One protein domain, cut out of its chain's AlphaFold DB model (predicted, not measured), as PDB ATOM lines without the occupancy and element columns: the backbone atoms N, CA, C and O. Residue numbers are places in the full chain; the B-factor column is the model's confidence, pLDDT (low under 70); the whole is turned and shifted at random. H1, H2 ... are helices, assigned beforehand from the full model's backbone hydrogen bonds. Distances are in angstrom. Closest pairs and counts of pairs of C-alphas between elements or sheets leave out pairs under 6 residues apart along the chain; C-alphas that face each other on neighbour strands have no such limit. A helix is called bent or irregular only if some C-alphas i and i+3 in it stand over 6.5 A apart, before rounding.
ATOM      1  N   GLU A  64     246.249 240.147 180.823       97.31
ATOM      2  CA  GLU A  64     246.311 241.302 181.718       97.31
ATOM      3  C   GLU A  64     245.951 240.939 183.173       97.31
ATOM      4  O   GLU A  64     246.450 241.577 184.109       97.31
ATOM      5  N   ALA A  65     245.190 239.860 183.401       97.19
ATOM      6  CA  ALA A  65     244.882 239.373 184.746       97.19
ATOM      7  C   ALA A  65     246.162 238.960 185.480       97.19
ATOM      8  O   ALA A  65     246.297 239.173 186.689       97.19
ATOM      9  N   TRP A  66     247.145 238.430 184.751       97.12
ATOM     10  CA  TRP A  66     248.439 238.041 185.305       97.12
ATOM     11  C   TRP A  66     249.245 239.256 185.749       97.12
ATOM     12  O   TRP A  66     249.953 239.190 186.752       97.12
ATOM     13  N   TYR A  67     249.102 240.383 185.049       97.06
ATOM     14  CA  TYR A  67     249.782 241.635 185.387       97.06
ATOM     15  C   TYR A  67     249.244 242.207 186.694       97.06
ATOM     16  O   TYR A  67     250.009 242.625 187.565       97.06
ATOM     17  N   LEU A  68     247.923 242.159 186.866       96.88
ATOM     18  CA  LEU A  68     247.254 242.577 188.094       96.88
ATOM     19  C   LEU A  68     247.578 241.662 189.286       96.88
ATOM     20  O   LEU A  68     247.504 242.108 190.433       96.88
ATOM     21  N   GLY A  69     248.028 240.432 189.037       95.62
ATOM     22  CA  GLY A  69     248.471 239.505 190.078       95.62
ATOM     23  C   GLY A  69     249.735 239.926 190.819       95.62
ATOM     24  O   GLY A  69     249.923 239.511 191.965       95.62
ATOM     25  N   ASP A  70     250.569 240.785 190.236       95.25
ATOM     26  CA  ASP A  70     251.820 241.243 190.841       95.25
ATOM     27  C   ASP A  70     251.882 242.771 190.902       95.25
ATOM     28  O   ASP A  70     252.353 243.460 189.995       95.25
ATOM     29  N   TRP A  71     251.441 243.324 192.033       95.12
ATOM     30  CA  TRP A  71     251.517 244.764 192.258       95.12
ATOM     31  C   TRP A  71     252.945 245.311 192.213       95.12
ATOM     32  O   TRP A  71     253.148 246.449 191.788       95.12
ATOM     33  N   ALA A  72     253.923 244.560 192.722       94.50
ATOM     34  CA  ALA A  72     255.286 245.060 192.800       94.50
ATOM     35  C   ALA A  72     255.860 245.214 191.386       94.50
ATOM     36  O   ALA A  72     256.397 246.278 191.076       94.50
ATOM     37  N   ALA A  73     255.657 244.215 190.522       95.38
ATOM     38  CA  ALA A  73     255.982 244.295 189.100       95.38
ATOM     39  C   ALA A  73     255.226 245.428 188.404       95.38
ATOM     40  O   ALA A  73     255.844 246.285 187.771       95.38
ATOM     41  N   LEU A  74     253.905 245.505 188.600       96.62
ATOM     42  CA  LEU A  74     253.072 246.548 188.004       96.62
ATOM     43  C   LEU A  74     253.557 247.953 188.384       96.62
ATOM     44  O   LEU A  74     253.604 248.848 187.545       96.62
ATOM     45  N   LYS A  75     253.963 248.155 189.642       96.75
ATOM     46  CA  LYS A  75     254.468 249.443 190.129       96.75
ATOM     47  C   LYS A  75     255.855 249.787 189.582       96.75
ATOM     48  O   LYS A  75     256.125 250.973 189.393       96.75
ATOM     49  N   ARG A  76     256.718 248.794 189.333       96.81
ATOM     50  CA  ARG A  76     258.015 248.994 188.664       96.81
ATOM     51  C   ARG A  76     257.825 249.360 187.191       96.81
ATOM     52  O   ARG A  76     258.366 250.370 186.748       96.81
ATOM     53  N   ALA A  77     256.974 248.617 186.482       97.19
ATOM     54  CA  ALA A  77     256.622 248.868 185.084       97.19
ATOM     55  C   ALA A  77     255.927 250.228 184.890       97.19
ATOM     56  O   ALA A  77     256.262 250.987 183.976       97.19
ATOM     57  N   PHE A  78     254.991 250.558 185.786       97.75
ATOM     58  CA  PHE A  78     254.162 251.759 185.740       97.75
ATOM     59  C   PHE A  78     254.192 252.503 187.084       97.75
ATOM     60  O   PHE A  78     253.283 252.373 187.912       97.75
ATOM     61  N   PRO A  79     255.186 253.384 187.309       97.50
ATOM     62  CA  PRO A  79     255.328 254.113 188.571       97.50
ATOM     63  C   PRO A  79     254.126 254.988 188.947       97.50
ATOM     64  O   PRO A  79     253.956 255.322 190.118       97.50
ATOM     65  N   LYS A  80     253.259 255.343 187.991       97.31
ATOM     66  CA  LYS A  80     252.025 256.120 188.220       97.31
ATOM     67  C   LYS A  80     250.771 255.257 188.435       97.31
ATOM     68  O   LYS A  80     249.685 255.818 188.574       97.31
ATOM     69  N   ALA A  81     250.913 253.930 188.510       97.75
ATOM     70  CA  ALA A  81     249.796 253.019 188.726       97.75
ATOM     71  C   ALA A  81     249.008 253.357 190.006       97.75
ATOM     72  O   ALA A  81     249.591 253.603 191.075       97.75
ATOM     73  N   LYS A  82     247.675 253.361 189.896       97.88
ATOM     74  CA  LYS A  82     246.725 253.713 190.959       97.88
ATOM     75  C   LYS A  82     246.447 252.522 191.878       97.88
ATOM     76  O   LYS A  82     245.625 251.662 191.575       97.88
ATOM     77  N   ARG A  83     247.075 252.526 193.060       96.69
ATOM     78  CA  ARG A  83     246.932 251.462 194.077       96.69
ATOM     79  C   ARG A  83     245.484 251.213 194.500       96.69
ATOM     80  O   ARG A  83     245.122 250.062 194.693       96.69
ATOM     81  N   MET A  84     244.687 252.274 194.632       96.75
ATOM     82  CA  MET A  84     243.289 252.182 195.072       96.75
ATOM     83  C   MET A  84     242.395 251.421 194.088       96.75
ATOM     84  O   MET A  84     241.509 250.691 194.511       96.75
ATOM     85  N   LEU A  85     242.623 251.581 192.781       96.25
ATOM     86  CA  LEU A  85     241.872 250.838 191.766       96.25
ATOM     87  C   LEU A  85     242.307 249.370 191.761       96.25
ATOM     88  O   LEU A  85     241.469 248.479 191.836       96.25
ATOM     89  N   TRP A  86     243.620 249.131 191.803       96.56
ATOM     90  CA  TRP A  86     244.182 247.784 191.895       96.56
ATOM     91  C   TRP A  86     243.677 247.009 193.119       96.56
ATOM     92  O   TRP A  86     243.387 245.825 193.015       96.56
ATOM     93  N   SER A  87     243.537 247.654 194.281       94.94
ATOM     94  CA  SER A  87     243.075 246.971 195.499       94.94
ATOM     95  C   SER A  87     241.627 246.487 195.432       94.94
ATOM     96  O   SER A  87     241.266 245.618 196.219       94.94
ATOM     97  N   ASN A  88     240.823 247.033 194.518       94.00
ATOM     98  CA  ASN A  88     239.438 246.614 194.309       94.00
ATOM     99  C   ASN A  88     239.317 245.473 193.290       94.00
ATOM    100  O   ASN A  88     238.224 244.942 193.113       94.00
ATOM    101  N   TYR A  89     240.407 245.110 192.611       95.56
ATOM    102  CA  TYR A  89     240.412 244.007 191.664       95.56
ATOM    103  C   TYR A  89     240.416 242.665 192.407       95.56
ATOM    104  O   TYR A  89     241.306 242.376 193.218       95.56
ATOM    105  N   GLU A  90     239.418 241.836 192.114       96.31
ATOM    106  CA  GLU A  90     239.421 240.428 192.487       96.31
ATOM    107  C   GLU A  90     240.278 239.656 191.483       96.31
ATOM    108  O   GLU A  90     240.068 239.719 190.277       96.31
ATOM    109  N   GLN A  91     241.293 238.956 191.985       96.56
ATOM    110  CA  GLN A  91     242.282 238.323 191.125       96.56
ATOM    111  C   GLN A  91     241.680 237.180 190.303       96.56
ATOM    112  O   GLN A  91     241.093 236.272 190.886       96.56
ATOM    113  N   ASP A  92     241.953 237.176 188.993       95.44
ATOM    114  CA  ASP A  92     241.415 236.207 188.026       95.44
ATOM    115  C   ASP A  92     239.866 236.257 187.960       95.44
ATOM    116  O   ASP A  92     239.215 235.237 187.739       95.44
ATOM    117  N   ALA A  93     239.259 237.429 188.179       95.94
ATOM    118  CA  ALA A  93     237.844 237.661 187.891       95.94
ATOM    119  C   ALA A  93     237.628 237.961 186.397       95.94
ATOM    120  O   ALA A  93     238.536 238.431 185.722       95.94
ATOM    121  N   ILE A  94     236.412 237.711 185.900       95.94
ATOM    122  CA  ILE A  94     235.981 238.100 184.547       95.94
ATOM    123  C   ILE A  94     235.175 239.395 184.689       95.94
ATOM    124  O   ILE A  94     234.014 239.358 185.109       95.94
ATOM    125  N   CYS A  95     235.805 240.547 184.455       95.62
ATOM    126  CA  CYS A  95     235.233 241.859 184.763       95.62
ATOM    127  C   CYS A  95     235.679 243.016 183.848       95.62
ATOM    128  O   CYS A  95     235.547 244.174 184.248       95.62
ATOM    129  N   GLY A  96     236.209 242.744 182.658       95.38
ATOM    130  CA  GLY A  96     236.881 243.746 181.826       95.38
ATOM    131  C   GLY A  96     238.286 244.027 182.354       95.38
ATOM    132  O   GLY A  96     238.594 245.115 182.858       95.38
ATOM    133  N   THR A  97     239.121 242.991 182.355       94.94
ATOM    134  CA  THR A  97     240.443 243.012 182.981       94.94
ATOM    135  C   THR A  97     241.383 244.029 182.328       94.94
ATOM    136  O   THR A  97     242.086 244.751 183.047       94.94
ATOM    137  N   TRP A  98     241.399 244.166 181.001       96.12
ATOM    138  CA  TRP A  98     242.240 245.164 180.343       96.12
ATOM    139  C   TRP A  98     241.741 246.586 180.580       96.12
ATOM    140  O   TRP A  98     242.573 247.484 180.723       96.12
ATOM    141  N   GLU A  99     240.429 246.820 180.674       96.75
ATOM    142  CA  GLU A  99     239.879 248.126 181.044       96.75
ATOM    143  C   GLU A  99     240.288 248.489 182.474       96.75
ATOM    144  O   GLU A  99     240.695 249.624 182.744       96.75
ATOM    145  N   MET A 100     240.235 247.522 183.395       96.56
ATOM    146  CA  MET A 100     240.711 247.696 184.766       96.56
ATOM    147  C   MET A 100     242.206 248.033 184.786       96.56
ATOM    148  O   MET A 100     242.612 249.020 185.412       96.56
ATOM    149  N   LEU A 101     243.034 247.269 184.065       97.50
ATOM    150  CA  LEU A 101     244.462 247.552 183.943       97.50
ATOM    151  C   LEU A 101     244.698 248.957 183.383       97.50
ATOM    152  O   LEU A 101     245.463 249.717 183.979       97.50
ATOM    153  N   GLN A 102     244.015 249.323 182.296       97.56
ATOM    154  CA  GLN A 102     244.117 250.633 181.656       97.56
ATOM    155  C   GLN A 102     243.849 251.763 182.656       97.56
ATOM    156  O   GLN A 102     244.629 252.714 182.749       97.56
ATOM    157  N   GLN A 103     242.773 251.659 183.438       97.12
ATOM    158  CA  GLN A 103     242.429 252.656 184.450       97.12
ATOM    159  C   GLN A 103     243.481 252.740 185.563       97.12
ATOM    160  O   GLN A 103     243.774 253.835 186.062       97.12
ATOM    161  N   ILE A 104     244.067 251.600 185.944       97.88
ATOM    162  CA  ILE A 104     245.129 251.527 186.949       97.88
ATOM    163  C   ILE A 104     246.394 252.225 186.447       97.88
ATOM    164  O   ILE A 104     246.924 253.074 187.168       97.88
ATOM    165  N   ILE A 105     246.880 251.897 185.247       97.88
ATOM    166  CA  ILE A 105     248.158 252.411 184.720       97.88
ATOM    167  C   ILE A 105     248.038 253.796 184.072       97.88
ATOM    168  O   ILE A 105     249.034 254.514 184.007       97.88
ATOM    169  N   GLN A 106     246.823 254.201 183.688       97.06
ATOM    170  CA  GLN A 106     246.508 255.471 183.023       97.06
ATOM    171  C   GLN A 106     247.274 255.665 181.708       97.06
ATOM    172  O   GLN A 106     247.850 256.727 181.465       97.06
ATOM    173  N   ASP A 107     247.284 254.631 180.871       96.62
ATOM    174  CA  ASP A 107     247.980 254.615 179.584       96.62
ATOM    175  C   ASP A 107     246.966 254.334 178.447       96.62
ATOM    176  O   ASP A 107     245.977 253.629 178.674       96.62
ATOM    177  N   PRO A 108     247.126 254.917 177.245       95.62
ATOM    178  CA  PRO A 108     246.253 254.651 176.096       95.62
ATOM    179  C   PRO A 108     246.205 253.175 175.651       95.62
ATOM    180  O   PRO A 108     247.226 252.492 175.625       95.62
ATOM    181  N   VAL A 109     245.016 252.679 175.273       93.75
ATOM    182  CA  VAL A 109     244.784 251.256 174.915       93.75
ATOM    183  C   VAL A 109     245.539 250.804 173.660       93.75
ATOM    184  O   VAL A 109     245.920 249.643 173.546       93.75
ATOM    185  N   ASP A 110     245.829 251.713 172.733       95.75
ATOM    186  CA  ASP A 110     246.619 251.441 171.527       95.75
ATOM    187  C   ASP A 110     248.085 251.080 171.835       95.75
ATOM    188  O   ASP A 110     248.833 250.670 170.949       95.75
ATOM    189  N   ARG A 111     248.491 251.165 173.108       96.38
ATOM    190  CA  ARG A 111     249.818 250.797 173.606       96.38
ATOM    191  C   ARG A 111     249.844 249.461 174.356       96.38
ATOM    192  O   ARG A 111     250.825 249.189 175.043       96.38
ATOM    193  N   LYS A 112     248.842 248.589 174.182       94.94
ATOM    194  CA  LYS A 112     248.814 247.234 174.780       94.94
ATOM    195  C   LYS A 112     250.117 246.441 174.579       94.94
ATOM    196  O   LYS A 112     250.618 245.853 175.534       94.94
ATOM    197  N   THR A 113     250.734 246.492 173.394       97.12
ATOM    198  CA  THR A 113     252.037 245.838 173.146       97.12
ATOM    199  C   THR A 113     253.130 246.363 174.076       97.12
ATOM    200  O   THR A 113     253.870 245.587 174.672       97.12
ATOM    201  N   PHE A 114     253.188 247.681 174.272       97.38
ATOM    202  CA  PHE A 114     254.119 248.299 175.213       97.38
ATOM    203  C   PHE A 114     253.822 247.883 176.660       97.38
ATOM    204  O   PHE A 114     254.749 247.727 177.455       97.38
ATOM    205  N   TRP A 115     252.549 247.667 177.018       97.31
ATOM    206  CA  TRP A 115     252.204 247.143 178.340       97.31
ATOM    207  C   TRP A 115     252.750 245.737 178.548       97.31
ATOM    208  O   TRP A 115     253.394 245.487 179.567       97.31
ATOM    209  N   ALA A 116     252.562 244.857 177.563       96.94
ATOM    210  CA  ALA A 116     253.079 243.497 177.595       96.94
ATOM    211  C   ALA A 116     254.613 243.467 177.683       96.94
ATOM    212  O   ALA A 116     255.162 242.739 178.506       96.94
ATOM    213  N   GLU A 117     255.314 244.304 176.910       97.56
ATOM    214  CA  GLU A 117     256.779 244.424 176.966       97.56
ATOM    215  C   GLU A 117     257.269 244.867 178.350       97.56
ATOM    216  O   GLU A 117     258.203 244.284 178.903       97.56
ATOM    217  N   LYS A 118     256.627 245.881 178.942       97.31
ATOM    218  CA  LYS A 118     256.982 246.377 180.278       97.31
ATOM    219  C   LYS A 118     256.718 245.343 181.361       97.31
ATOM    220  O   LYS A 118     257.577 245.119 182.210       97.31
ATOM    221  N   MET A 119     255.550 244.711 181.331       96.44
ATOM    222  CA  MET A 119     255.186 243.702 182.319       96.44
ATOM    223  C   MET A 119     256.025 242.435 182.177       96.44
ATOM    224  O   MET A 119     256.427 241.874 183.190       96.44
ATOM    225  N   GLY A 120     256.353 242.014 180.954       94.50
ATOM    226  CA  GLY A 120     257.173 240.828 180.702       94.50
ATOM    227  C   GLY A 120     258.581 240.909 181.300       94.50
ATOM    228  O   GLY A 120     259.128 239.885 181.692       94.50
ATOM    229  N   VAL A 121     259.148 242.115 181.419       94.75
ATOM    230  CA  VAL A 121     260.443 242.342 182.091       94.75
ATOM    231  C   VAL A 121     260.316 242.281 183.614       94.75
ATOM    232  O   VAL A 121     261.240 241.841 184.292       94.75
ATOM    233  N   GLU A 122     259.193 242.748 184.159       94.50
ATOM    234  CA  GLU A 122     259.043 242.998 185.594       94.50
ATOM    235  C   GLU A 122     258.360 241.864 186.361       94.50
ATOM    236  O   GLU A 122     258.528 241.785 187.580       94.50
ATOM    237  N   LEU A 123     257.566 241.029 185.685       92.75
ATOM    238  CA  LEU A 123     256.794 239.949 186.296       92.75
ATOM    239  C   LEU A 123     257.699 238.924 186.982       92.75
ATOM    240  O   LEU A 123     258.551 238.303 186.347       92.75
ATOM    241  N   GLU A 124     257.449 238.685 188.269       87.50
ATOM    242  CA  GLU A 124     258.135 237.624 188.994       87.50
ATOM    243  C   GLU A 124     257.542 236.262 188.621       87.50
ATOM    244  O   GLU A 124     256.348 236.011 188.785       87.50
ATOM    245  N   ILE A 125     258.393 235.363 188.130       86.56
ATOM    246  CA  ILE A 125     257.986 234.023 187.708       86.56
ATOM    247  C   ILE A 125     258.201 232.987 188.817       86.56
ATOM    248  O   ILE A 125     257.643 231.890 188.720       86.56
ATOM    249  N   TYR A 126     259.032 233.249 189.832       74.06
ATOM    250  CA  TYR A 126     259.389 232.281 190.876       74.06
ATOM    251  C   TYR A 126     258.510 232.402 192.128       74.06
ATOM    252  O   TYR A 126     258.384 233.462 192.734       74.06
ATOM    253  N   GLU A 127     257.989 231.264 192.601       61.91
ATOM    254  CA  GLU A 127     257.128 231.186 193.796       61.91
ATOM    255  C   GLU A 127     257.814 231.688 195.084       61.91
ATOM    256  O   GLU A 127     257.142 232.101 196.027       61.91
ATOM    257  N   ALA A 128     259.151 231.694 195.127       55.72
ATOM    258  CA  ALA A 128     259.933 232.095 196.296       55.72
ATOM    259  C   ALA A 128     260.096 233.624 196.476       55.72
ATOM    260  O   ALA A 128     260.483 234.052 197.562       55.72
ATOM    261  N   GLY A 129     259.830 234.442 195.445       51.88
ATOM    262  CA  GLY A 129     260.149 235.885 195.424       51.88
ATOM    263  C   GLY A 129     259.018 236.837 195.836       51.88
ATOM    264  O   GLY A 129     259.253 238.025 196.044       51.88
ATOM    265  N   GLY A 130     257.796 236.329 195.988       60.25
ATOM    266  CA  GLY A 130     256.594 237.145 196.147       60.25
ATOM    267  C   GLY A 130     255.543 236.667 195.158       60.25
ATOM    268  O   GLY A 130     255.754 236.674 193.953       60.25
ATOM    269  N   VAL A 131     254.436 236.156 195.682       74.38
ATOM    270  CA  VAL A 131     253.493 235.368 194.895       74.38
ATOM    271  C   VAL A 131     252.663 236.307 194.028       74.38
ATOM    272  O   VAL A 131     251.774 236.990 194.543       74.38
ATOM    273  N   ASN A 132     252.923 236.319 192.716       92.50
ATOM    274  CA  ASN A 132     251.921 236.768 191.759       92.50
ATOM    275  C   ASN A 132     250.618 236.032 192.096       92.50
ATOM    276  O   ASN A 132     250.584 234.805 192.093       92.50
ATOM    277  N   ARG A 133     249.569 236.768 192.459       93.38
ATOM    278  CA  ARG A 133     248.334 236.216 193.025       93.38
ATOM    279  C   ARG A 133     247.496 235.445 192.008       93.38
ATOM    280  O   ARG A 133     246.585 234.735 192.423       93.38
ATOM    281  N   SER A 134     247.771 235.598 190.712       94.81
ATOM    282  CA  SER A 134     247.046 234.907 189.652       94.81
ATOM    283  C   SER A 134     247.337 233.409 189.702       94.81
ATOM    284  O   SER A 134     248.456 232.954 189.453       94.81
ATOM    285  N   VAL A 135     246.312 232.616 190.013       93.62
ATOM    286  CA  VAL A 135     246.426 231.153 190.056       93.62
ATOM    287  C   VAL A 135     246.652 230.609 188.646       93.62
ATOM    288  O   VAL A 135     247.378 229.628 188.463       93.62
ATOM    289  N   SER A 136     246.051 231.238 187.637       95.31
ATOM    290  CA  SER A 136     246.267 230.861 186.240       95.31
ATOM    291  C   SER A 136     247.704 231.113 185.774       95.31
ATOM    292  O   SER A 136     248.307 230.209 185.185       95.31
ATOM    293  N   PHE A 137     248.300 232.251 186.143       95.62
ATOM    294  CA  PHE A 137     249.716 232.532 185.895       95.62
ATOM    295  C   PHE A 137     250.641 231.523 186.591       95.62
ATOM    296  O   PHE A 137     251.506 230.922 185.956       95.62
ATOM    297  N   GLN A 138     250.416 231.251 187.882       93.88
ATOM    298  CA  GLN A 138     251.197 230.260 188.634       93.88
ATOM    299  C   GLN A 138     251.142 228.875 187.971       93.88
ATOM    300  O   GLN A 138     252.169 228.216 187.779       93.88
ATOM    301  N   LYS A 139     249.944 228.432 187.561       93.25
ATOM    302  CA  LYS A 139     249.758 227.168 186.834       93.25
ATOM    303  C   LYS A 139     250.510 227.165 185.508       93.25
ATOM    304  O   LYS A 139     251.053 226.113 185.140       93.25
ATOM    305  N   PHE A 140     250.516 228.283 184.780       95.38
ATOM    306  CA  PHE A 140     251.287 228.449 183.551       95.38
ATOM    307  C   PHE A 140     252.786 228.284 183.820       95.38
ATOM    308  O   PHE A 140     253.373 227.331 183.302       95.38
ATOM    309  N   CYS A 141     253.374 229.085 184.713       93.50
ATOM    310  CA  CYS A 141     254.798 229.015 185.045       93.50
ATOM    311  C   CYS A 141     255.215 227.620 185.538       93.50
ATOM    312  O   CYS A 141     256.169 227.037 185.028       93.50
ATOM    313  N   SER A 142     254.465 227.030 186.476       91.69
ATOM    314  CA  SER A 142     254.709 225.665 186.969       91.69
ATOM    315  C   SER A 142     254.603 224.606 185.859       91.69
ATOM    316  O   SER A 142     255.316 223.602 185.856       91.69
ATOM    317  N   GLY A 143     253.688 224.789 184.904       93.69
ATOM    318  CA  GLY A 143     253.554 223.906 183.745       93.69
ATOM    319  C   GLY A 143     254.764 223.979 182.816       93.69
ATOM    320  O   GLY A 143     255.339 222.943 182.494       93.69
ATOM    321  N   VAL A 144     255.167 225.191 182.434       93.81
ATOM    322  CA  VAL A 144     256.302 225.424 181.528       93.81
ATOM    323  C   VAL A 144     257.609 224.920 182.137       93.81
ATOM    324  O   VAL A 144     258.356 224.216 181.465       93.81
ATOM    325  N   ARG A 145     257.850 225.169 183.429       91.31
ATOM    326  CA  ARG A 145     259.028 224.647 184.143       91.31
ATOM    327  C   ARG A 145     259.125 223.128 184.106       91.31
ATOM    328  O   ARG A 145     260.169 222.580 183.772       91.31
ATOM    329  N   ARG A 146     258.015 222.439 184.391       90.69
ATOM    330  CA  ARG A 146     257.968 220.971 184.312       90.69
ATOM    331  C   ARG A 146     258.240 220.471 182.899       90.69
ATOM    332  O   ARG A 146     258.940 219.477 182.746       90.69
ATOM    333  N   LEU A 147     257.718 221.153 181.877       91.00
ATOM    334  CA  LEU A 147     258.029 220.821 180.485       91.00
ATOM    335  C   LEU A 147     259.511 221.012 180.151       91.00
ATOM    336  O   LEU A 147     260.056 220.213 179.395       91.00
ATOM    337  N   ALA A 148     260.153 222.027 180.729       88.62
ATOM    338  CA  ALA A 148     261.579 222.306 180.571       88.62
ATOM    339  C   ALA A 148     262.492 221.364 181.385       88.62
ATOM    340  O   ALA A 148     263.712 221.496 181.330       88.62
ATOM    341  N   GLY A 149     261.928 220.409 182.136       84.50
ATOM    342  CA  GLY A 149     262.692 219.462 182.953       84.50
ATOM    343  C   GLY A 149     263.137 220.013 184.311       84.50
ATOM    344  O   GLY A 149     263.915 219.360 185.007       84.50
ATOM    345  N   GLU A 150     262.635 221.178 184.728       78.00
ATOM    346  CA  GLU A 150     262.853 221.672 186.084       78.00
ATOM    347  C   GLU A 150     262.044 220.819 187.070       78.00
ATOM    348  O   GLU A 150     260.809 220.771 187.038       78.00
TER     349      GLU A 150
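What this domain is: This is residues 64 to 150 of the 177 residues of an uncharacterized protein of Sorangium cellulosum (UniProt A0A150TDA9). A short helix, H1, sits in the middle of a small body, with H2, H3, H4 and H5 set round it, and H6 leads away from this body like an arm. Residues 143 to 149, of which 143 to 147 belong to H6, stick out free, and this arm makes much of the length of the whole. The printed part has 87 residues, with six named helices in the order H1, H2, H3, H4, H5, H6 and no named strand; the class is all helix. The whole is compact, with a radius of gyration of the C-alphas of 13.0 A, yet elongated in outline, spanning 39 by 24 by 21 A.

Where its parts are: H1 is residues 64 to 68, 6.6 A from first to last C-alpha, and begins with C-alpha 64 at (246.311, 241.302, 181.718). H2 is residues 71 to 77, 9.7 A long. H3 is residues 83 to 86, 5.1 A long. H4 is residues 97 to 105, 12.3 A long. H5, the longest by residues, is residues 109 to 122, 19.6 A long, beginning with C-alpha 109 at (244.784, 251.256, 174.915); it is irregular, with C-alphas 110 and 113 8.0 A apart. H6 is residues 135 to 147, 18.2 A long, and ends with C-alpha 147 at (258.029, 220.821, 180.485).

How they stand to each other: The centre of H1 is 3.1 A from the mean of the C-alphas, the nearest of the helix centres. H1 touches H4, with the closest C-alphas, those of Glu 64 and Trp 98, 5.8 A apart. H1 and H2 only just touch, with 3 pairs of C-alphas within 8 A, and only at the corner by their link. H1 and H5 are close but not clearly touching, with the closest C-alphas, those of Tyr 67 and Met 119, 6.5 A apart. H3 touches H4, with the closest C-alphas, those of Leu 85 and Ile 104, 5.9 A apart. H5 touches H2 with residues 118 to 122 alone; the closest C-alphas are those of Ala 73 and Glu 122, 4.8 A apart. The lines of H2 and H5 are only just about perpendicular, at 71 degrees. H6 touches no helix; H1 is close but not clearly touching it, with the closest C-alphas, those of Trp 66 and Phe 137, 5.7 A apart. H5 and H6 are apart. In H1, H2, H4 and H6 every O i to N i+4 pair is within hydrogen-bond range; in H5 8 of 10 are, and H3 is too short for such a pair.

The domain as a whole: The two C-alphas farthest apart are those of Met 84 and Gly 149, at 39.9 A. The printed part has no cut. The link from H5 to H6, residues 123 to 134, is long. The mean pLDDT of the printed part is 92.8, and residues 127 to 130 are under 70.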